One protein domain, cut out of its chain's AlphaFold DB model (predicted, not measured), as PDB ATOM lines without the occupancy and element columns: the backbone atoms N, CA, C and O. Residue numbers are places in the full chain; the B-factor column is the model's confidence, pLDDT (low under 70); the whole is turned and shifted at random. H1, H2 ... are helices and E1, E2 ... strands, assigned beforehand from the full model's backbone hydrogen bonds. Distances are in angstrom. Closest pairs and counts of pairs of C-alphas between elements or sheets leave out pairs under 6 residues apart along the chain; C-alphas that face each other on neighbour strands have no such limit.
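Overview. This is residues 3 to 145 of the 146 residues of the protein "Fe-S cluster assembly protein SufD" of Streptomyces sp. SID10244 (UniProt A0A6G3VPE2). The chain winds in stacked, flattened turns, making a sandwich of two sheets that lie face to face: E1 E2 E4 E6 E8 E10 on one side and E3 E5 E7 E9 on the other. The helix H1 crosses the outer face of the larger sheet, and the long link of residues 8 to 21 runs over that same face. The printed part has 143 residues with ten named strands and one named helix, in the order E1 H1 E2 E3 E4 E5 E6 E7 E8 E9 E10; the larger sheet is mixed, the smaller parallel, and the class is mostly strand. The whole is compact, with a radius of gyration of the C-alphas of 14.6 A and spans of 44 by 31 by 24 A.

Arrangement. Start with the larger, twisted sheet, which runs E1, residues 3 to 7, E2, residues 33 to 39, E4, residues 61 to 70, E6, residues 87 to 96, E8, residues 115 to 124, and E10, residues 141 to 145. E1 and E2 are antiparallel, with N 4 and O 36 within hydrogen-bond range at 2.9 A. The other neighbours here are parallel: look at N 37 and O 67, 2.8 A, for E2 and E4; N 68 and O 93, 2.8 A, for E4 and E6; N 94 and O 121, 2.8 A, for E6 and E8; and N 116 and O 141, 2.8 A, for E8 and E10. The second sheet runs E3, residues 49 to 54, E5, residues 75 to 84, E7, residues 101 to 110, and E9, residues 129 to 136, all parallel; see N 51 and O 79, N 78 and O 103, and N 104 and O 131, each pair 2.8 A apart. The facing parts of this sandwich, two sheets face to face, are 9.9 A centre to centre, their strands at 9 degrees. H1, residues 22 to 30, is on the larger sheet at a height of 7.8 A and runs across the strands, at 89 degrees to E4 on the local plane. Its closest C-alphas to E4 are those of Ala 27 and Phe 63, 5.1 A apart. Every O i to N i+4 pair in H1 is within hydrogen-bond range.

Along the chain. Find C-alpha 61 at (-19.331, 43.991, 28.692); from there E4 runs 30.2 A to C-alpha 70 at (-15.085, 15.658, 19.296). E5, E6, E7 and E8 measure 29.6, 29.1, 27.9 and 29.3 A, E9 23.1 A and E2 19.9 A. E10 ends at C-alpha 145, (-30.568, 28.442, 25.848).

Size, cuts and confidence. Look to Arg 59 and Asp 127 for the two C-alphas farthest apart, 44.3 A. The printed part has no cut, and its one long link joins E1 to H1. Mean pLDDT of the printed part is 98.0, and no printed residue is under 70.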
ATOM      1  N   VAL A   3      -5.877  22.729  21.646       98.50
ATOM      2  CA  VAL A   3      -6.547  23.987  21.989       98.50
ATOM      3  C   VAL A   3      -5.979  25.072  21.094       98.50
ATOM      4  O   VAL A   3      -4.762  25.234  21.013       98.50
ATOM      5  N   GLU A   4      -6.862  25.788  20.414       98.50
ATOM      6  CA  GLU A   4      -6.510  26.851  19.481       98.50
ATOM      7  C   GLU A   4      -7.305  28.110  19.820       98.50
ATOM      8  O   GLU A   4      -8.509  28.038  20.069       98.50
ATOM      9  N   THR A   5      -6.639  29.261  19.786       98.50
ATOM     10  CA  THR A   5      -7.315  30.556  19.678       98.50
ATOM     11  C   THR A   5      -7.347  30.926  18.208       98.50
ATOM     12  O   THR A   5      -6.303  30.942  17.553       98.50
ATOM     13  N   VAL A   6      -8.538  31.189  17.688       98.50
ATOM     14  CA  VAL A   6      -8.768  31.420  16.263       98.50
ATOM     15  C   VAL A   6      -9.480  32.744  16.051       98.50
ATOM     16  O   VAL A   6     -10.268  33.176  16.892       98.50
ATOM     17  N   GLY A   7      -9.217  33.371  14.909       97.69
ATOM     18  CA  GLY A   7      -9.960  34.548  14.487       97.69
ATOM     19  C   GLY A   7     -11.405  34.204  14.133       97.69
ATOM     20  O   GLY A   7     -11.761  33.058  13.850       97.69
ATOM     21  N   ARG A   8     -12.249  35.232  14.113       95.06
ATOM     22  CA  ARG A   8     -13.661  35.157  13.715       95.06
ATOM     23  C   ARG A   8     -13.911  34.521  12.338       95.06
ATOM     24  O   ARG A   8     -15.008  34.033  12.082       95.06
ATOM     25  N   ASP A   9     -12.937  34.586  11.442       95.75
ATOM     26  CA  ASP A   9     -12.995  34.052  10.083       95.75
ATOM     27  C   ASP A   9     -12.653  32.555   9.984       95.75
ATOM     28  O   ASP A   9     -12.715  31.998   8.886       95.75
ATOM     29  N   ASP A  10     -12.338  31.886  11.101       98.06
ATOM     30  CA  ASP A  10     -12.116  30.441  11.116       98.06
ATOM     31  C   ASP A  10     -13.374  29.696  10.649       98.06
ATOM     32  O   ASP A  10     -14.465  29.817  11.210       98.06
ATOM     33  N   THR A  11     -13.203  28.892   9.602       97.12
ATOM     34  CA  THR A  11     -14.297  28.211   8.904       97.12
ATOM     35  C   THR A  11     -15.036  27.191   9.760       97.12
ATOM     36  O   THR A  11     -16.122  26.763   9.377       97.12
ATOM     37  N   ARG A  12     -14.453  26.769  10.889       97.25
ATOM     38  CA  ARG A  12     -15.094  25.837  11.821       97.25
ATOM     39  C   ARG A  12     -16.222  26.502  12.602       97.25
ATOM     40  O   ARG A  12     -17.115  25.789  13.058       97.25
ATOM     41  N   LEU A  13     -16.178  27.817  12.815       97.31
ATOM     42  CA  LEU A  13     -17.169  28.530  13.622       97.31
ATOM     43  C   LEU A  13     -18.519  28.575  12.889       97.31
ATOM     44  O   LEU A  13     -18.596  28.888  11.703       97.31
ATOM     45  N   GLY A  14     -19.596  28.250  13.599       96.00
ATOM     46  CA  GLY A  14     -20.949  28.096  13.063       96.00
ATOM     47  C   GLY A  14     -21.293  26.676  12.598       96.00
ATOM     48  O   GLY A  14     -22.452  26.414  12.268       96.00
ATOM     49  N   GLU A  15     -20.344  25.730  12.594       97.62
ATOM     50  CA  GLU A  15     -20.630  24.326  12.253       97.62
ATOM     51  C   GLU A  15     -21.555  23.644  13.271       97.62
ATOM     52  O   GLU A  15     -22.325  22.753  12.889       97.62
ATOM     53  N   GLY A  16     -21.487  24.045  14.547       95.44
ATOM     54  CA  GLY A  16     -22.371  23.568  15.613       95.44
ATOM     55  C   GLY A  16     -23.797  24.108  15.503       95.44
ATOM     56  O   GLY A  16     -24.733  23.477  15.991       95.44
ATOM     57  N   GLY A  17     -23.967  25.244  14.825       94.00
ATOM     58  CA  GLY A  17     -25.234  25.932  14.608       94.00
ATOM     59  C   GLY A  17     -25.032  27.438  14.448       94.00
ATOM     60  O   GLY A  17     -23.986  27.981  14.795       94.00
ATOM     61  N   ILE A  18     -26.051  28.110  13.916       91.81
ATOM     62  CA  ILE A  18     -26.062  29.569  13.760       91.81
ATOM     63  C   ILE A  18     -26.972  30.216  14.814       91.81
ATOM     64  O   ILE A  18     -27.949  29.584  15.225       91.81
ATOM     65  N   PRO A  19     -26.714  31.481  15.200       95.06
ATOM     66  CA  PRO A  19     -27.520  32.184  16.194       95.06
ATOM     67  C   PRO A  19     -29.021  32.195  15.883       95.06
ATOM     68  O   PRO A  19     -29.424  32.544  14.771       95.06
ATOM     69  N   PHE A  20     -29.852  31.891  16.884       92.12
ATOM     70  CA  PHE A  20     -31.318  31.843  16.750       92.12
ATOM     71  C   PHE A  20     -32.072  32.886  17.590       92.12
ATOM     72  O   PHE A  20     -33.291  33.015  17.464       92.12
ATOM     73  N   ASP A  21     -31.374  33.655  18.432       96.31
ATOM     74  CA  ASP A  21     -31.952  34.773  19.177       96.31
ATOM     75  C   ASP A  21     -31.093  36.045  19.082       96.31
ATOM     76  O   ASP A  21     -29.962  36.030  18.592       96.31
ATOM     77  N   ARG A  22     -31.654  37.178  19.523       97.56
ATOM     78  CA  ARG A  22     -31.003  38.494  19.411       97.56
ATOM     79  C   ARG A  22     -29.687  38.583  20.182       97.56
ATOM     80  O   ARG A  22     -28.773  39.252  19.710       97.56
ATOM     81  N   VAL A  23     -29.597  37.962  21.357       97.94
ATOM     82  CA  VAL A  23     -28.400  38.051  22.204       97.94
ATOM     83  C   VAL A  23     -27.308  37.150  21.645       97.94
ATOM     84  O   VAL A  23     -26.172  37.591  21.521       97.94
ATOM     85  N   SER A  24     -27.668  35.946  21.197       97.94
ATOM     86  CA  SER A  24     -26.750  35.049  20.499       97.94
ATOM     87  C   SER A  24     -26.230  35.665  19.196       97.94
ATOM     88  O   SER A  24     -25.048  35.552  18.887       97.94
ATOM     89  N   ALA A  25     -27.077  36.372  18.438       98.12
ATOM     90  CA  ALA A  25     -26.646  37.074  17.229       98.12
ATOM     91  C   ALA A  25     -25.707  38.249  17.550       98.12
ATOM     92  O   ALA A  25     -24.733  38.480  16.831       98.12
ATOM     93  N   GLN A  26     -25.963  38.977  18.643       98.25
ATOM     94  CA  GLN A  26     -25.070  40.032  19.122       98.25
ATOM     95  C   GLN A  26     -23.714  39.458  19.554       98.25
ATOM     96  O   GLN A  26     -22.688  39.935  19.078       98.25
ATOM     97  N   ALA A  27     -23.703  38.408  20.382       97.88
ATOM     98  CA  ALA A  27     -22.481  37.734  20.818       97.88
ATOM     99  C   ALA A  27     -21.692  37.209  19.618       97.88
ATOM    100  O   ALA A  27     -20.535  37.584  19.423       97.88
ATOM    101  N   PHE A  28     -22.369  36.467  18.735       97.56
ATOM    102  CA  PHE A  28     -21.766  35.949  17.520       97.56
ATOM    103  C   PHE A  28     -21.221  37.045  16.631       97.56
ATOM    104  O   PHE A  28     -20.257  36.763  15.956       97.56
ATOM    105  N   SER A  29     -21.790  38.254  16.576       97.00
ATOM    106  CA  SER A  29     -21.295  39.359  15.731       97.00
ATOM    107  C   SER A  29     -20.211  40.221  16.380       97.00
ATOM    108  O   SER A  29     -19.560  40.985  15.672       97.00
ATOM    109  N   SER A  30     -19.999  40.082  17.691       97.75
ATOM    110  CA  SER A  30     -19.157  40.995  18.478       97.75
ATOM    111  C   SER A  30     -17.892  40.363  19.051       97.75
ATOM    112  O   SER A  30     -16.979  41.104  19.403       97.75
ATOM    113  N   PHE A  31     -17.803  39.032  19.143       97.69
ATOM    114  CA  PHE A  31     -16.547  38.383  19.528       97.69
ATOM    115  C   PHE A  31     -15.452  38.636  18.471       97.69
ATOM    116  O   PHE A  31     -15.738  38.691  17.265       97.69
ATOM    117  N   THR A  32     -14.205  38.784  18.926       96.38
ATOM    118  CA  THR A  32     -13.022  38.980  18.069       96.38
ATOM    119  C   THR A  32     -12.316  37.664  17.774       96.38
ATOM    120  O   THR A  32     -11.988  37.376  16.623       96.38
ATOM    121  N   ASP A  33     -12.160  36.850  18.814       97.56
ATOM    122  CA  ASP A  33     -11.453  35.581  18.804       97.56
ATOM    123  C   ASP A  33     -12.315  34.513  19.478       97.56
ATOM    124  O   ASP A  33     -13.121  34.809  20.366       97.56
ATOM    125  N   ALA A  34     -12.138  33.269  19.052       98.31
ATOM    126  CA  ALA A  34     -12.800  32.110  19.623       98.31
ATOM    127  C   ALA A  34     -11.772  31.102  20.134       98.31
ATOM    128  O   ALA A  34     -10.657  31.009  19.615       98.31
ATOM    129  N   THR A  35     -12.160  30.300  21.119       98.62
ATOM    130  CA  THR A  35     -11.381  29.126  21.524       98.62
ATOM    131  C   THR A  35     -11.976  27.880  20.884       98.62
ATOM    132  O   THR A  35     -13.177  27.641  20.985       98.62
ATOM    133  N   VAL A  36     -11.145  27.061  20.244       98.81
ATOM    134  CA  VAL A  36     -11.532  25.755  19.702       98.81
ATOM    135  C   VAL A  36     -10.772  24.669  20.452       98.81
ATOM    136  O   VAL A  36      -9.544  24.617  20.426       98.81
ATOM    137  N   VAL A  37     -11.508  23.781  21.117       98.75
ATOM    138  CA  VAL A  37     -10.970  22.622  21.833       98.75
ATOM    139  C   VAL A  37     -11.330  21.367  21.058       98.75
ATOM    140  O   VAL A  37     -12.506  21.034  20.931       98.75
ATOM    141  N   THR A  38     -10.327  20.642  20.565       98.88
ATOM    142  CA  THR A  38     -10.523  19.417  19.780       98.88
ATOM    143  C   THR A  38     -10.018  18.181  20.523       98.88
ATOM    144  O   THR A  38      -8.853  18.092  20.929       98.88
ATOM    145  N   VAL A  39     -10.889  17.181  20.652       98.81
ATOM    146  CA  VAL A  39     -10.547  15.810  21.039       98.81
ATOM    147  C   VAL A  39     -10.499  14.969  19.767       98.81
ATOM    148  O   VAL A  39     -11.495  14.852  19.054       98.81
ATOM    149  N   GLY A  40      -9.313  14.439  19.465       98.69
ATOM    150  CA  GLY A  40      -9.049  13.726  18.217       98.69
ATOM    151  C   GLY A  40      -9.783  12.390  18.105       98.69
ATOM    152  O   GLY A  40     -10.302  11.854  19.084       98.69
ATOM    153  N   ARG A  41      -9.809  11.846  16.891       98.69
ATOM    154  CA  ARG A  41     -10.465  10.580  16.553       98.69
ATOM    155  C   ARG A  41      -9.983   9.445  17.445       98.69
ATOM    156  O   ARG A  41      -8.785   9.314  17.672       98.69
ATOM    157  N   GLU A  42     -10.926   8.620  17.901       98.25
ATOM    158  CA  GLU A  42     -10.661   7.438  18.745       98.25
ATOM    159  C   GLU A  42      -9.935   7.753  20.069       98.25
ATOM    160  O   GLU A  42      -9.490   6.845  20.769       98.25
ATOM    161  N   VAL A  43      -9.837   9.030  20.457       98.62
ATOM    162  CA  VAL A  43      -9.262   9.425  21.742       98.62
ATOM    163  C   VAL A  43     -10.328   9.320  22.825       98.62
ATOM    164  O   VAL A  43     -11.342  10.017  22.788       98.62
ATOM    165  N   GLU A  44     -10.056   8.493  23.828       98.56
ATOM    166  CA  GLU A  44     -10.815   8.428  25.073       98.56
ATOM    167  C   GLU A  44     -10.003   9.075  26.197       98.56
ATOM    168  O   GLU A  44      -8.915   8.615  26.545       98.56
ATOM    169  N   LEU A  45     -10.512  10.186  26.733       98.25
ATOM    170  CA  LEU A  45      -9.869  10.895  27.834       98.25
ATOM    171  C   LEU A  45     -10.269  10.268  29.171       98.25
ATOM    172  O   LEU A  45     -11.454  10.145  29.474       98.25
ATOM    173  N   SER A  46      -9.276   9.924  29.990       96.94
ATOM    174  CA  SER A  46      -9.487   9.434  31.358       96.94
ATOM    175  C   SER A  46      -9.802  10.547  32.359       96.94
ATOM    176  O   SER A  46     -10.334  10.275  33.431       96.94
ATOM    177  N   GLU A  47      -9.459  11.790  32.020       98.19
ATOM    178  CA  GLU A  47      -9.638  12.977  32.857       98.19
ATOM    179  C   GLU A  47     -10.463  14.036  32.112       98.19
ATOM    180  O   GLU A  47     -10.412  14.103  30.877       98.19
ATOM    181  N   PRO A  48     -11.239  14.864  32.833       98.44
ATOM    182  CA  PRO A  48     -12.022  15.918  32.212       98.44
ATOM    183  C   PRO A  48     -11.131  17.027  31.643       98.44
ATOM    184  O   PRO A  48     -10.125  17.410  32.239       98.44
ATOM    185  N   VAL A  49     -11.553  17.610  30.521       98.56
ATOM    186  CA  VAL A  49     -11.012  18.890  30.049       98.56
ATOM    187  C   VAL A  49     -11.746  20.004  30.779       98.56
ATOM    188  O   VAL A  49     -12.962  20.121  30.645       98.56
ATOM    189  N   VAL A  50     -11.022  20.819  31.540       98.56
ATOM    190  CA  VAL A  50     -11.586  21.989  32.223       98.56
ATOM    191  C   VAL A  50     -11.322  23.228  31.376       98.56
ATOM    192  O   VAL A  50     -10.171  23.536  31.066       98.56
ATOM    193  N   VAL A  51     -12.390  23.921  30.992       98.50
ATOM    194  CA  VAL A  51     -12.345  25.208  30.299       98.50
ATOM    195  C   VAL A  51     -12.844  26.267  31.266       98.50
ATOM    196  O   VAL A  51     -14.027  26.307  31.594       98.50
ATOM    197  N   GLU A  52     -11.925  27.107  31.724       98.50
ATOM    198  CA  GLU A  52     -12.249  28.237  32.586       98.50
ATOM    199  C   GLU A  52     -12.648  29.450  31.739       98.50
ATOM    200  O   GLU A  52     -11.906  29.864  30.846       98.50
ATOM    201  N   VAL A  53     -13.803  30.037  32.045       98.25
ATOM    202  CA  VAL A  53     -14.284  31.282  31.441       98.25
ATOM    203  C   VAL A  53     -14.374  32.340  32.533       98.25
ATOM    204  O   VAL A  53     -15.151  32.215  33.476       98.25
ATOM    205  N   THR A  54     -13.571  33.395  32.403       98.38
ATOM    206  CA  THR A  54     -13.599  34.527  33.337       98.38
ATOM    207  C   THR A  54     -14.440  35.662  32.763       98.38
ATOM    208  O   THR A  54     -14.236  36.073  31.621       98.38
ATOM    209  N   GLY A  55     -15.383  36.168  33.561       97.81
ATOM    210  CA  GLY A  55     -16.227  37.307  33.203       97.81
ATOM    211  C   GLY A  55     -15.409  38.581  32.938       97.81
ATOM    212  O   GLY A  55     -14.289  38.707  33.437       97.81
ATOM    213  N   PRO A  56     -15.944  39.546  32.170       98.19
ATOM    214  CA  PRO A  56     -15.195  40.733  31.747       98.19
ATOM    215  C   PRO A  56     -14.832  41.689  32.897       98.19
ATOM    216  O   PRO A  56     -13.940  42.517  32.732       98.19
ATOM    217  N   GLY A  57     -15.491  41.572  34.055       98.00
ATOM    218  CA  GLY A  57     -15.285  42.432  35.221       98.00
ATOM    219  C   GLY A  57     -16.457  43.381  35.479       98.00
ATOM    220  O   GLY A  57     -17.293  43.620  34.608       98.00
ATOM    221  N   GLU A  58     -16.539  43.909  36.703       96.06
ATOM    222  CA  GLU A  58     -17.653  44.763  37.133       96.06
ATOM    223  C   GLU A  58     -17.818  45.966  36.188       96.06
ATOM    224  O   GLU A  58     -16.858  46.682  35.909       96.06
ATOM    225  N   ARG A  59     -19.054  46.222  35.739       95.06
ATOM    226  CA  ARG A  59     -19.421  47.289  34.778       95.06
ATOM    227  C   ARG A  59     -18.860  47.131  33.356       95.06
ATOM    228  O   ARG A  59     -19.127  48.002  32.532       95.06
ATOM    229  N   GLU A  60     -18.179  46.033  33.043       98.44
ATOM    230  CA  GLU A  60     -17.689  45.738  31.695       98.44
ATOM    231  C   GLU A  60     -18.627  44.793  30.933       98.44
ATOM    232  O   GLU A  60     -19.390  44.021  31.522       98.44
ATOM    233  N   VAL A  61     -18.562  44.855  29.599       98.56
ATOM    234  CA  VAL A  61     -19.331  43.991  28.692       98.56
ATOM    235  C   VAL A  61     -18.378  43.139  27.860       98.56
ATOM    236  O   VAL A  61     -17.461  43.668  27.239       98.56
ATOM    237  N   GLY A  62     -18.617  41.830  27.807       98.31
ATOM    238  CA  GLY A  62     -17.812  40.880  27.040       98.31
ATOM    239  C   GLY A  62     -18.658  39.979  26.144       98.31
ATOM    240  O   GLY A  62     -19.804  39.658  26.468       98.31
ATOM    241  N   PHE A  63     -18.064  39.550  25.028       98.44
ATOM    242  CA  PHE A  63     -18.679  38.622  24.082       98.44
ATOM    243  C   PHE A  63     -17.775  37.416  23.844       98.44
ATOM    244  O   PHE A  63     -16.627  37.580  23.435       98.44
ATOM    245  N   GLY A  64     -18.291  36.220  24.122       98.00
ATOM    246  CA  GLY A  64     -17.553  34.962  24.036       98.00
ATOM    247  C   GLY A  64     -17.954  34.082  22.865       98.00
ATOM    248  O   GLY A  64     -19.122  34.054  22.466       98.00
ATOM    249  N   HIS A  65     -16.995  33.305  22.362       98.38
ATOM    250  CA  HIS A  65     -17.270  32.202  21.448       98.38
ATOM    251  C   HIS A  65     -16.337  31.019  21.732       98.38
ATOM    252  O   HIS A  65     -15.114  31.142  21.663       98.38
ATOM    253  N   LEU A  66     -16.914  29.864  22.058       98.62
ATOM    254  CA  LEU A  66     -16.192  28.623  22.347       98.62
ATOM    255  C   LEU A  66     -16.721  27.513  21.441       98.62
ATOM    256  O   LEU A  66     -17.927  27.365  21.280       98.62
ATOM    257  N   GLN A  67     -15.840  26.688  20.887       98.69
ATOM    258  CA  GLN A  67     -16.228  25.453  20.215       98.69
ATOM    259  C   GLN A  67     -15.530  24.255  20.853       98.69
ATOM    260  O   GLN A  67     -14.304  24.178  20.906       98.69
ATOM    261  N   ILE A  68     -16.323  23.281  21.282       98.81
ATOM    262  CA  ILE A  68     -15.878  21.964  21.714       98.81
ATOM    263  C   ILE A  68     -16.132  20.985  20.571       98.81
ATOM    264  O   ILE A  68     -17.273  20.751  20.171       98.81
ATOM    265  N   ARG A  69     -15.062  20.389  20.051       98.75
ATOM    266  CA  ARG A  69     -15.099  19.434  18.948       98.75
ATOM    267  C   ARG A  69     -14.627  18.065  19.403       98.75
ATOM    268  O   ARG A  69     -13.503  17.906  19.872       98.75
ATOM    269  N   LEU A  70     -15.469  17.061  19.204       98.88
ATOM    270  CA  LEU A  70     -15.085  15.658  19.296       98.88
ATOM    271  C   LEU A  70     -15.087  15.081  17.888       98.88
ATOM    272  O   LEU A  70     -16.105  15.116  17.198       98.88
ATOM    273  N   GLU A  71     -13.958  14.539  17.455       98.81
ATOM    274  CA  GLU A  71     -13.917  13.752  16.228       98.81
ATOM    275  C   GLU A  71     -14.566  12.374  16.436       98.81
ATOM    276  O   GLU A  71     -14.951  11.997  17.543       98.81
ATOM    277  N   ALA A  72     -14.719  11.609  15.354       98.75
ATOM    278  CA  ALA A  72     -15.415  10.329  15.413       98.75
ATOM    279  C   ALA A  72     -14.794   9.373  16.446       98.75
ATOM    280  O   ALA A  72     -13.569   9.294  16.579       98.75
ATOM    281  N   PHE A  73     -15.650   8.628  17.144       98.69
ATOM    282  CA  PHE A  73     -15.285   7.692  18.215       98.69
ATOM    283  C   PHE A  73     -14.578   8.317  19.432       98.69
ATOM    284  O   PHE A  73     -14.189   7.580  20.338       98.69
ATOM    285  N   ALA A  74     -14.421   9.642  19.496       98.81
ATOM    286  CA  ALA A  74     -13.828  10.301  20.653       98.81
ATOM    287  C   ALA A  74     -14.756  10.227  21.876       98.81
ATOM    288  O   ALA A  74     -15.984  10.271  21.750       98.81
ATOM    289  N   ARG A  75     -14.182  10.160  23.078       98.88
ATOM    290  CA  ARG A  75     -14.924  10.182  24.345       98.88
ATOM    291  C   ARG A  75     -14.291  11.177  25.306       98.88
ATOM    292  O   ARG A  75     -13.096  11.091  25.583       98.88
ATOM    293  N   ALA A  76     -15.089  12.112  25.814       98.81
ATOM    294  CA  ALA A  76     -14.601  13.134  26.730       98.81
ATOM    295  C   ALA A  76     -15.672  13.628  27.706       98.81
ATOM    296  O   ALA A  76     -16.868  13.678  27.398       98.81
ATOM    297  N   VAL A  77     -15.197  14.061  28.872       98.88
ATOM    298  CA  VAL A  77     -15.928  14.940  29.784       98.88
ATOM    299  C   VAL A  77     -15.321  16.333  29.653       98.88
ATOM    300  O   VAL A  77     -14.102  16.480  29.719       98.88
ATOM    301  N   VAL A  78     -16.159  17.346  29.461       98.75
ATOM    302  CA  VAL A  78     -15.755  18.751  29.421       98.75
ATOM    303  C   VAL A  78     -16.468  19.486  30.543       98.75
ATOM    304  O   VAL A  78     -17.697  19.457  30.622       98.75
ATOM    305  N   VAL A  79     -15.693  20.133  31.403       98.81
ATOM    306  CA  VAL A  79     -16.196  21.035  32.437       98.81
ATOM    307  C   VAL A  79     -16.028  22.455  31.921       98.81
ATOM    308  O   VAL A  79     -14.915  22.855  31.592       98.81
ATOM    309  N   LEU A  80     -17.125  23.195  31.834       98.69
ATOM    310  CA  LEU A  80     -17.102  24.635  31.615       98.69
ATOM    311  C   LEU A  80     -17.243  25.276  32.992       98.69
ATOM    312  O   LEU A  80     -18.285  25.125  33.625       98.69
ATOM    313  N   ASP A  81     -16.171  25.890  33.478       98.56
ATOM    314  CA  ASP A  81     -16.119  26.543  34.785       98.56
ATOM    315  C   ASP A  81     -16.160  28.056  34.579       98.56
ATOM    316  O   ASP A  81     -15.190  28.654  34.106       98.56
ATOM    317  N   GLN A  82     -17.313  28.664  34.843       98.50
ATOM    318  CA  GLN A  82     -17.565  30.057  34.505       98.50
ATOM    319  C   GLN A  82     -17.692  30.917  35.764       98.50
ATOM    320  O   GLN A  82     -18.587  30.690  36.579       98.50
ATOM    321  N   LYS A  83     -16.798  31.905  35.920       98.50
ATOM    322  CA  LYS A  83     -16.641  32.690  37.160       98.50
ATOM    323  C   LYS A  83     -16.253  34.156  36.947       98.50
ATOM    324  O   LYS A  83     -15.670  34.535  35.936       98.50
ATOM    325  N   GLY A  84     -16.514  35.002  37.942       98.25
ATOM    326  CA  GLY A  84     -16.274  36.453  37.866       98.25
ATOM    327  C   GLY A  84     -17.544  37.268  37.593       98.25
ATOM    328  O   GLY A  84     -18.646  36.739  37.704       98.25
ATOM    329  N   GLY A  85     -17.390  38.561  37.292       98.19
ATOM    330  CA  GLY A  85     -18.490  39.537  37.205       98.19
ATOM    331  C   GLY A  85     -18.636  40.213  35.836       98.19
ATOM    332  O   GLY A  85     -17.910  39.888  34.892       98.19
ATOM    333  N   GLY A  86     -19.546  41.188  35.749       98.50
ATOM    334  CA  GLY A  86     -19.811  41.987  34.543       98.50
ATOM    335  C   GLY A  86     -21.055  41.592  33.742       98.50
ATOM    336  O   GLY A  86     -21.986  40.981  34.248       98.50
ATOM    337  N   THR A  87     -21.118  41.985  32.470       98.75
ATOM    338  CA  THR A  87     -22.176  41.564  31.535       98.75
ATOM    339  C   THR A  87     -21.566  40.728  30.424       98.75
ATOM    340  O   THR A  87     -20.762  41.225  29.637       98.75
ATOM    341  N   TYR A  88     -21.946  39.460  30.331       98.62
ATOM    342  CA  TYR A  88     -21.334  38.521  29.401       98.62
ATOM    343  C   TYR A  88     -22.382  37.833  28.531       98.62
ATOM    344  O   TYR A  88     -23.362  37.281  29.030       98.62
ATOM    345  N   ALA A  89     -22.174  37.861  27.217       98.62
ATOM    346  CA  ALA A  89     -22.977  37.088  26.281       98.62
ATOM    347  C   ALA A  89     -22.083  36.177  25.446       98.62
ATOM    348  O   ALA A  89     -21.065  36.622  24.926       98.62
ATOM    349  N   GLU A  90     -22.457  34.913  25.280       97.94
ATOM    350  CA  GLU A  90     -21.616  33.963  24.553       97.94
ATOM    351  C   GLU A  90     -22.403  32.957  23.724       97.94
ATOM    352  O   GLU A  90     -23.568  32.649  23.997       97.94
ATOM    353  N   ASN A  91     -21.701  32.397  22.745       98.31
ATOM    354  CA  ASN A  91     -22.124  31.206  22.038       98.31
ATOM    355  C   ASN A  91     -21.134  30.071  22.299       98.31
ATOM    356  O   ASN A  91     -19.927  30.245  22.125       98.31
ATOM    357  N   ILE A  92     -21.651  28.892  22.647       98.56
ATOM    358  CA  ILE A  92     -20.841  27.676  22.752       98.56
ATOM    359  C   ILE A  92     -21.329  26.655  21.734       98.56
ATOM    360  O   ILE A  92     -22.501  26.289  21.709       98.56
ATOM    361  N   GLU A  93     -20.436  26.187  20.877       98.62
ATOM    362  CA  GLU A  93     -20.710  25.142  19.902       98.62
ATOM    363  C   GLU A  93     -20.175  23.797  20.389       98.62
ATOM    364  O   GLU A  93     -19.017  23.675  20.777       98.62
ATOM    365  N   PHE A  94     -20.995  22.758  20.299       98.69
ATOM    366  CA  PHE A  94     -20.604  21.378  20.540       98.69
ATOM    367  C   PHE A  94     -20.733  20.610  19.227       98.69
ATOM    368  O   PHE A  94     -21.838  20.274  18.798       98.69
ATOM    369  N   VAL A  95     -19.603  20.339  18.575       98.75
ATOM    370  CA  VAL A  95     -19.542  19.574  17.325       98.75
ATOM    371  C   VAL A  95     -19.066  18.165  17.644       98.75
ATOM    372  O   VAL A  95     -17.882  17.935  17.890       98.75
ATOM    373  N   VAL A  96     -19.995  17.213  17.666       98.81
ATOM    374  CA  VAL A  96     -19.734  15.845  18.127       98.81
ATOM    375  C   VAL A  96     -19.839  14.887  16.948       98.81
ATOM    376  O   VAL A  96     -20.919  14.680  16.402       98.81
ATOM    377  N   GLY A  97     -18.701  14.337  16.529       98.81
ATOM    378  CA  GLY A  97     -18.587  13.435  15.387       98.81
ATOM    379  C   GLY A  97     -19.258  12.078  15.601       98.81
ATOM    380  O   GLY A  97     -19.661  11.726  16.706       98.81
ATOM    381  N   ASP A  98     -19.360  11.299  14.523       98.81
ATOM    382  CA  ASP A  98     -19.993   9.976  14.531       98.81
ATOM    383  C   ASP A  98     -19.443   9.058  15.633       98.81
ATOM    384  O   ASP A  98     -18.230   8.960  15.840       98.81
ATOM    385  N   SER A  99     -20.340   8.355  16.325       98.81
ATOM    386  CA  SER A  99     -20.034   7.418  17.413       98.81
ATOM    387  C   SER A  99     -19.231   8.015  18.578       98.81
ATOM    388  O   SER A  99     -18.694   7.267  19.399       98.81
ATOM    389  N   ALA A 100     -19.119   9.344  18.666       98.88
ATOM    390  CA  ALA A 100     -18.443  10.018  19.766       98.88
ATOM    391  C   ALA A 100     -19.371  10.184  20.981       98.88
ATOM    392  O   ALA A 100     -20.599  10.177  20.869       98.88
ATOM    393  N   ALA A 101     -18.785  10.344  22.166       98.88
ATOM    394  CA  ALA A 101     -19.524  10.576  23.400       98.88
ATOM    395  C   ALA A 101     -18.975  11.789  24.152       98.88
ATOM    396  O   ALA A 101     -17.851  11.765  24.652       98.88
ATOM    397  N   LEU A 102     -19.803  12.822  24.279       98.88
ATOM    398  CA  LEU A 102     -19.497  14.021  25.047       98.88
ATOM    399  C   LEU A 102     -20.372  14.087  26.296       98.88
ATOM    400  O   LEU A 102     -21.596  13.971  26.224       98.88
ATOM    401  N   THR A 103     -19.747  14.330  27.441       98.88
ATOM    402  CA  THR A 103     -20.443  14.830  28.629       98.88
ATOM    403  C   THR A 103     -19.986  16.253  28.903       98.88
ATOM    404  O   THR A 103     -18.792  16.492  29.027       98.88
ATOM    405  N   VAL A 104     -20.928  17.183  29.004       98.75
ATOM    406  CA  VAL A 104     -20.687  18.584  29.353       98.75
ATOM    407  C   VAL A 104     -21.201  18.826  30.761       98.75
ATOM    408  O   VAL A 104     -22.358  18.528  31.055       98.75
ATOM    409  N   VAL A 105     -20.351  19.388  31.610       98.62
ATOM    410  CA  VAL A 105     -20.712  19.907  32.928       98.62
ATOM    411  C   VAL A 105     -20.470  21.408  32.890       98.62
ATOM    412  O   VAL A 105     -19.332  21.848  32.980       98.62
ATOM    413  N   ASN A 106     -21.527  22.188  32.690       98.44
ATOM    414  CA  ASN A 106     -21.459  23.641  32.679       98.44
ATOM    415  C   ASN A 106     -21.821  24.199  34.057       98.44
ATOM    416  O   ASN A 106     -22.960  24.039  34.504       98.44
ATOM    417  N   VAL A 107     -20.854  24.825  34.718       98.31
ATOM    418  CA  VAL A 107     -20.973  25.410  36.050       98.31
ATOM    419  C   VAL A 107     -20.885  26.924  35.930       98.31
ATOM    420  O   VAL A 107     -19.883  27.465  35.478       98.31
ATOM    421  N   HIS A 108     -21.931  27.601  36.389       98.31
ATOM    422  CA  HIS A 108     -21.970  29.052  36.506       98.31
ATOM    423  C   HIS A 108     -21.770  29.430  37.979       98.31
ATOM    424  O   HIS A 108     -22.740  29.483  38.745       98.31
ATOM    425  N   ASP A 109     -20.519  29.660  38.371       97.81
ATOM    426  CA  ASP A 109     -20.100  30.171  39.684       97.81
ATOM    427  C   ASP A 109     -19.743  31.665  39.575       97.81
ATOM    428  O   ASP A 109     -18.642  32.136  39.874       97.81
ATOM    429  N   TRP A 110     -20.688  32.421  39.017       98.38
ATOM    430  CA  TRP A 110     -20.529  33.843  38.765       98.38
ATOM    431  C   TRP A 110     -20.648  34.683  40.041       98.38
ATOM    432  O   TRP A 110     -21.396  34.348  40.959       98.38
ATOM    433  N   ALA A 111     -19.979  35.837  40.052       98.38
ATOM    434  CA  ALA A 111     -20.148  36.850  41.086       98.38
ATOM    435  C   ALA A 111     -21.552  37.483  41.038       98.38
ATOM    436  O   ALA A 111     -22.213  37.489  39.998       98.38
ATOM    437  N   ASP A 112     -21.994  38.053  42.162       98.12
ATOM    438  CA  ASP A 112     -23.348  38.604  42.346       98.12
ATOM    439  C   ASP A 112     -23.724  39.721  41.356       98.12
ATOM    440  O   ASP A 112     -24.908  40.008  41.179       98.12
ATOM    441  N   ASP A 113     -22.744  40.367  40.718       98.00
ATOM    442  CA  ASP A 113     -22.941  41.422  39.722       98.00
ATOM    443  C   ASP A 113     -23.095  40.893  38.284       98.00
ATOM    444  O   ASP A 113     -23.404  41.672  37.383       98.00
ATOM    445  N   MET A 114     -22.904  39.588  38.052       98.56
ATOM    446  CA  MET A 114     -22.902  39.024  36.703       98.56
ATOM    447  C   MET A 114     -24.292  38.997  36.056       98.56
ATOM    448  O   MET A 114     -25.240  38.420  36.597       98.56
ATOM    449  N   VAL A 115     -24.380  39.517  34.832       98.62
ATOM    450  CA  VAL A 115     -25.497  39.314  33.900       98.62
ATOM    451  C   VAL A 115     -25.001  38.468  32.732       98.62
ATOM    452  O   VAL A 115     -24.311  38.964  31.843       98.62
ATOM    453  N   HIS A 116     -25.369  37.191  32.724       98.62
ATOM    454  CA  HIS A 116     -24.886  36.205  31.766       98.62
ATOM    455  C   HIS A 116     -26.005  35.646  30.888       98.62
ATOM    456  O   HIS A 116     -27.052  35.207  31.373       98.62
ATOM    457  N   VAL A 117     -25.785  35.651  29.573       98.50
ATOM    458  CA  VAL A 117     -26.704  35.057  28.600       98.50
ATOM    459  C   VAL A 117     -25.931  34.210  27.596       98.50
ATOM    460  O   VAL A 117     -25.162  34.741  26.800       98.50
ATOM    461  N   ALA A 118     -26.192  32.907  27.582       98.06
ATOM    462  CA  ALA A 118     -25.504  31.957  26.715       98.06
ATOM    463  C   ALA A 118     -26.474  31.224  25.781       98.06
ATOM    464  O   ALA A 118     -27.590  30.862  26.172       98.06
ATOM    465  N   ALA A 119     -26.026  30.973  24.551       98.12
ATOM    466  CA  ALA A 119     -26.675  30.056  23.621       98.12
ATOM    467  C   ALA A 119     -25.730  28.903  23.280       98.12
ATOM    468  O   ALA A 119     -24.606  29.121  22.819       98.12
ATOM    469  N   HIS A 120     -26.186  27.672  23.494       97.88
ATOM    470  CA  HIS A 120     -25.439  26.483  23.120       97.88
ATOM    471  C   HIS A 120     -25.991  25.902  21.819       97.88
ATOM    472  O   HIS A 120     -27.196  25.776  21.631       97.88
ATOM    473  N   HIS A 121     -25.093  25.550  20.906       97.94
ATOM    474  CA  HIS A 121     -25.434  24.941  19.629       97.94
ATOM    475  C   HIS A 121     -24.828  23.545  19.577       97.94
ATOM    476  O   HIS A 121     -23.607  23.394  19.576       97.94
ATOM    477  N   VAL A 122     -25.674  22.517  19.554       97.88
ATOM    478  CA  VAL A 122     -25.226  21.122  19.605       97.88
ATOM    479  C   VAL A 122     -25.477  20.443  18.262       97.88
ATOM    480  O   VAL A 122     -26.620  20.186  17.883       97.88
ATOM    481  N   ARG A 123     -24.398  20.077  17.566       98.31
ATOM    482  CA  ARG A 123     -24.436  19.219  16.379       98.31
ATOM    483  C   ARG A 123     -23.974  17.814  16.743       98.31
ATOM    484  O   ARG A 123     -22.813  17.604  17.085       98.31
ATOM    485  N   VAL A 124     -24.884  16.851  16.617       98.38
ATOM    486  CA  VAL A 124     -24.655  15.447  16.985       98.38
ATOM    487  C   VAL A 124     -24.563  14.580  15.731       98.38
ATOM    488  O   VAL A 124     -25.476  14.571  14.905       98.38
ATOM    489  N   GLY A 125     -23.443  13.876  15.583       98.56
ATOM    490  CA  GLY A 125     -23.202  12.901  14.526       98.56
ATOM    491  C   GLY A 125     -24.015  11.620  14.697       98.56
ATOM    492  O   GLY A 125     -24.726  11.416  15.685       98.56
ATOM    493  N   ARG A 126     -23.905  10.721  13.721       98.62
ATOM    494  CA  ARG A 126     -24.598   9.429  13.764       98.62
ATOM    495  C   ARG A 126     -24.079   8.598  14.937       98.62
ATOM    496  O   ARG A 126     -22.874   8.523  15.140       98.62
ATOM    497  N   ASP A 127     -24.984   7.968  15.684       98.62
ATOM    498  CA  ASP A 127     -24.679   7.130  16.857       98.62
ATOM    499  C   ASP A 127     -23.869   7.840  17.962       98.62
ATOM    500  O   ASP A 127     -23.337   7.200  18.871       98.62
ATOM    501  N   ALA A 128     -23.781   9.171  17.904       98.75
ATOM    502  CA  ALA A 128     -23.112   9.970  18.911       98.75
ATOM    503  C   ALA A 128     -24.054  10.295  20.076       98.75
ATOM    504  O   ALA A 128     -25.277  10.350  19.930       98.75
ATOM    505  N   VAL A 129     -23.475  10.529  21.253       98.69
ATOM    506  CA  VAL A 129     -24.227  10.850  22.470       98.69
ATOM    507  C   VAL A 129     -23.675  12.119  23.098       98.69
ATOM    508  O   VAL A 129     -22.476  12.220  23.351       98.69
ATOM    509  N   VAL A 130     -24.568  13.050  23.425       98.62
ATOM    510  CA  VAL A 130     -24.256  14.234  24.227       98.62
ATOM    511  C   VAL A 130     -25.085  14.197  25.501       98.62
ATOM    512  O   VAL A 130     -26.299  14.008  25.457       98.62
ATOM    513  N   ARG A 131     -24.426  14.362  26.648       98.56
ATOM    514  CA  ARG A 131     -25.072  14.621  27.938       98.56
ATOM    515  C   ARG A 131     -24.684  16.017  28.378       98.56
ATOM    516  O   ARG A 131     -23.496  16.310  28.431       98.56
ATOM    517  N   HIS A 132     -25.662  16.861  28.680       98.06
ATOM    518  CA  HIS A 132     -25.423  18.236  29.102       98.06
ATOM    519  C   HIS A 132     -26.017  18.455  30.488       98.06
ATOM    520  O   HIS A 132     -27.203  18.213  30.708       98.06
ATOM    521  N   PHE A 133     -25.167  18.864  31.421       98.12
ATOM    522  CA  PHE A 133     -25.541  19.252  32.768       98.12
ATOM    523  C   PHE A 133     -25.247  20.740  32.918       98.12
ATOM    524  O   PHE A 133     -24.103  21.152  32.759       98.12
ATOM    525  N   ALA A 134     -26.267  21.534  33.231       97.06
ATOM    526  CA  ALA A 134     -26.119  22.944  33.560       97.06
ATOM    527  C   ALA A 134     -26.405  23.144  35.049       97.06
ATOM    528  O   ALA A 134     -27.473  22.765  35.535       97.06
ATOM    529  N   ILE A 135     -25.452  23.732  35.761       97.75
ATOM    530  CA  ILE A 135     -25.543  24.057  37.178       97.75
ATOM    531  C   ILE A 135     -25.302  25.559  37.311       97.75
ATOM    532  O   ILE A 135     -24.272  26.061  36.873       97.75
ATOM    533  N   SER A 136     -26.252  26.290  37.889       97.00
ATOM    534  CA  SER A 136     -26.117  27.729  38.141       97.00
ATOM    535  C   SER A 136     -26.131  27.973  39.642       97.00
ATOM    536  O   SER A 136     -27.119  27.655  40.305       97.00
ATOM    537  N   LEU A 137     -25.015  28.480  40.166       96.75
ATOM    538  CA  LEU A 137     -24.767  28.668  41.598       96.75
ATOM    539  C   LEU A 137     -24.652  30.146  41.994       96.75
ATOM    540  O   LEU A 137     -24.839  30.461  43.166       96.75
ATOM    541  N   GLY A 138     -24.406  31.037  41.029       95.44
ATOM    542  CA  GLY A 138     -24.289  32.477  41.248       95.44
ATOM    543  C   GLY A 138     -24.749  33.315  40.051       95.44
ATOM    544  O   GLY A 138     -25.314  32.794  39.083       95.44
ATOM    545  N   GLY A 139     -24.490  34.620  40.130       97.31
ATOM    546  CA  GLY A 139     -24.903  35.622  39.145       97.31
ATOM    547  C   GLY A 139     -26.199  36.354  39.498       97.31
ATOM    548  O   GLY A 139     -27.123  35.791  40.086       97.31
ATOM    549  N   ASN A 140     -26.288  37.622  39.090       98.00
ATOM    550  CA  ASN A 140     -27.521  38.408  39.162       98.00
ATOM    551  C   ASN A 140     -28.592  37.855  38.213       98.00
ATOM    552  O   ASN A 140     -29.770  37.760  38.559       98.00
ATOM    553  N   LEU A 141     -28.164  37.498  36.999       98.12
ATOM    554  CA  LEU A 141     -28.988  36.889  35.967       98.12
ATOM    555  C   LEU A 141     -28.157  35.868  35.202       98.12
ATOM    556  O   LEU A 141     -27.088  36.194  34.695       98.12
ATOM    557  N   VAL A 142     -28.702  34.663  35.045       98.12
ATOM    558  CA  VAL A 142     -28.169  33.638  34.147       98.12
ATOM    559  C   VAL A 142     -29.309  33.137  33.270       98.12
ATOM    560  O   VAL A 142     -30.293  32.588  33.770       98.12
ATOM    561  N   ARG A 143     -29.200  33.334  31.954       97.62
ATOM    562  CA  ARG A 143     -30.116  32.749  30.965       97.62
ATOM    563  C   ARG A 143     -29.334  31.849  30.026       97.62
ATOM    564  O   ARG A 143     -28.555  32.335  29.214       97.62
ATOM    565  N   LEU A 144     -29.624  30.558  30.088       95.94
ATOM    566  CA  LEU A 144     -29.069  29.569  29.179       95.94
ATOM    567  C   LEU A 144     -30.141  29.099  28.191       95.94
ATOM    568  O   LEU A 144     -31.227  28.693  28.607       95.94
ATOM    569  N   SER A 145     -29.817  29.130  26.901       94.75
ATOM    570  CA  SER A 145     -30.568  28.442  25.848       94.75
ATOM    571  C   SER A 145     -29.739  27.231  25.387       94.75
ATOM    572  O   SER A 145     -28.857  27.419  24.544       94.75
TER     573      SER A 145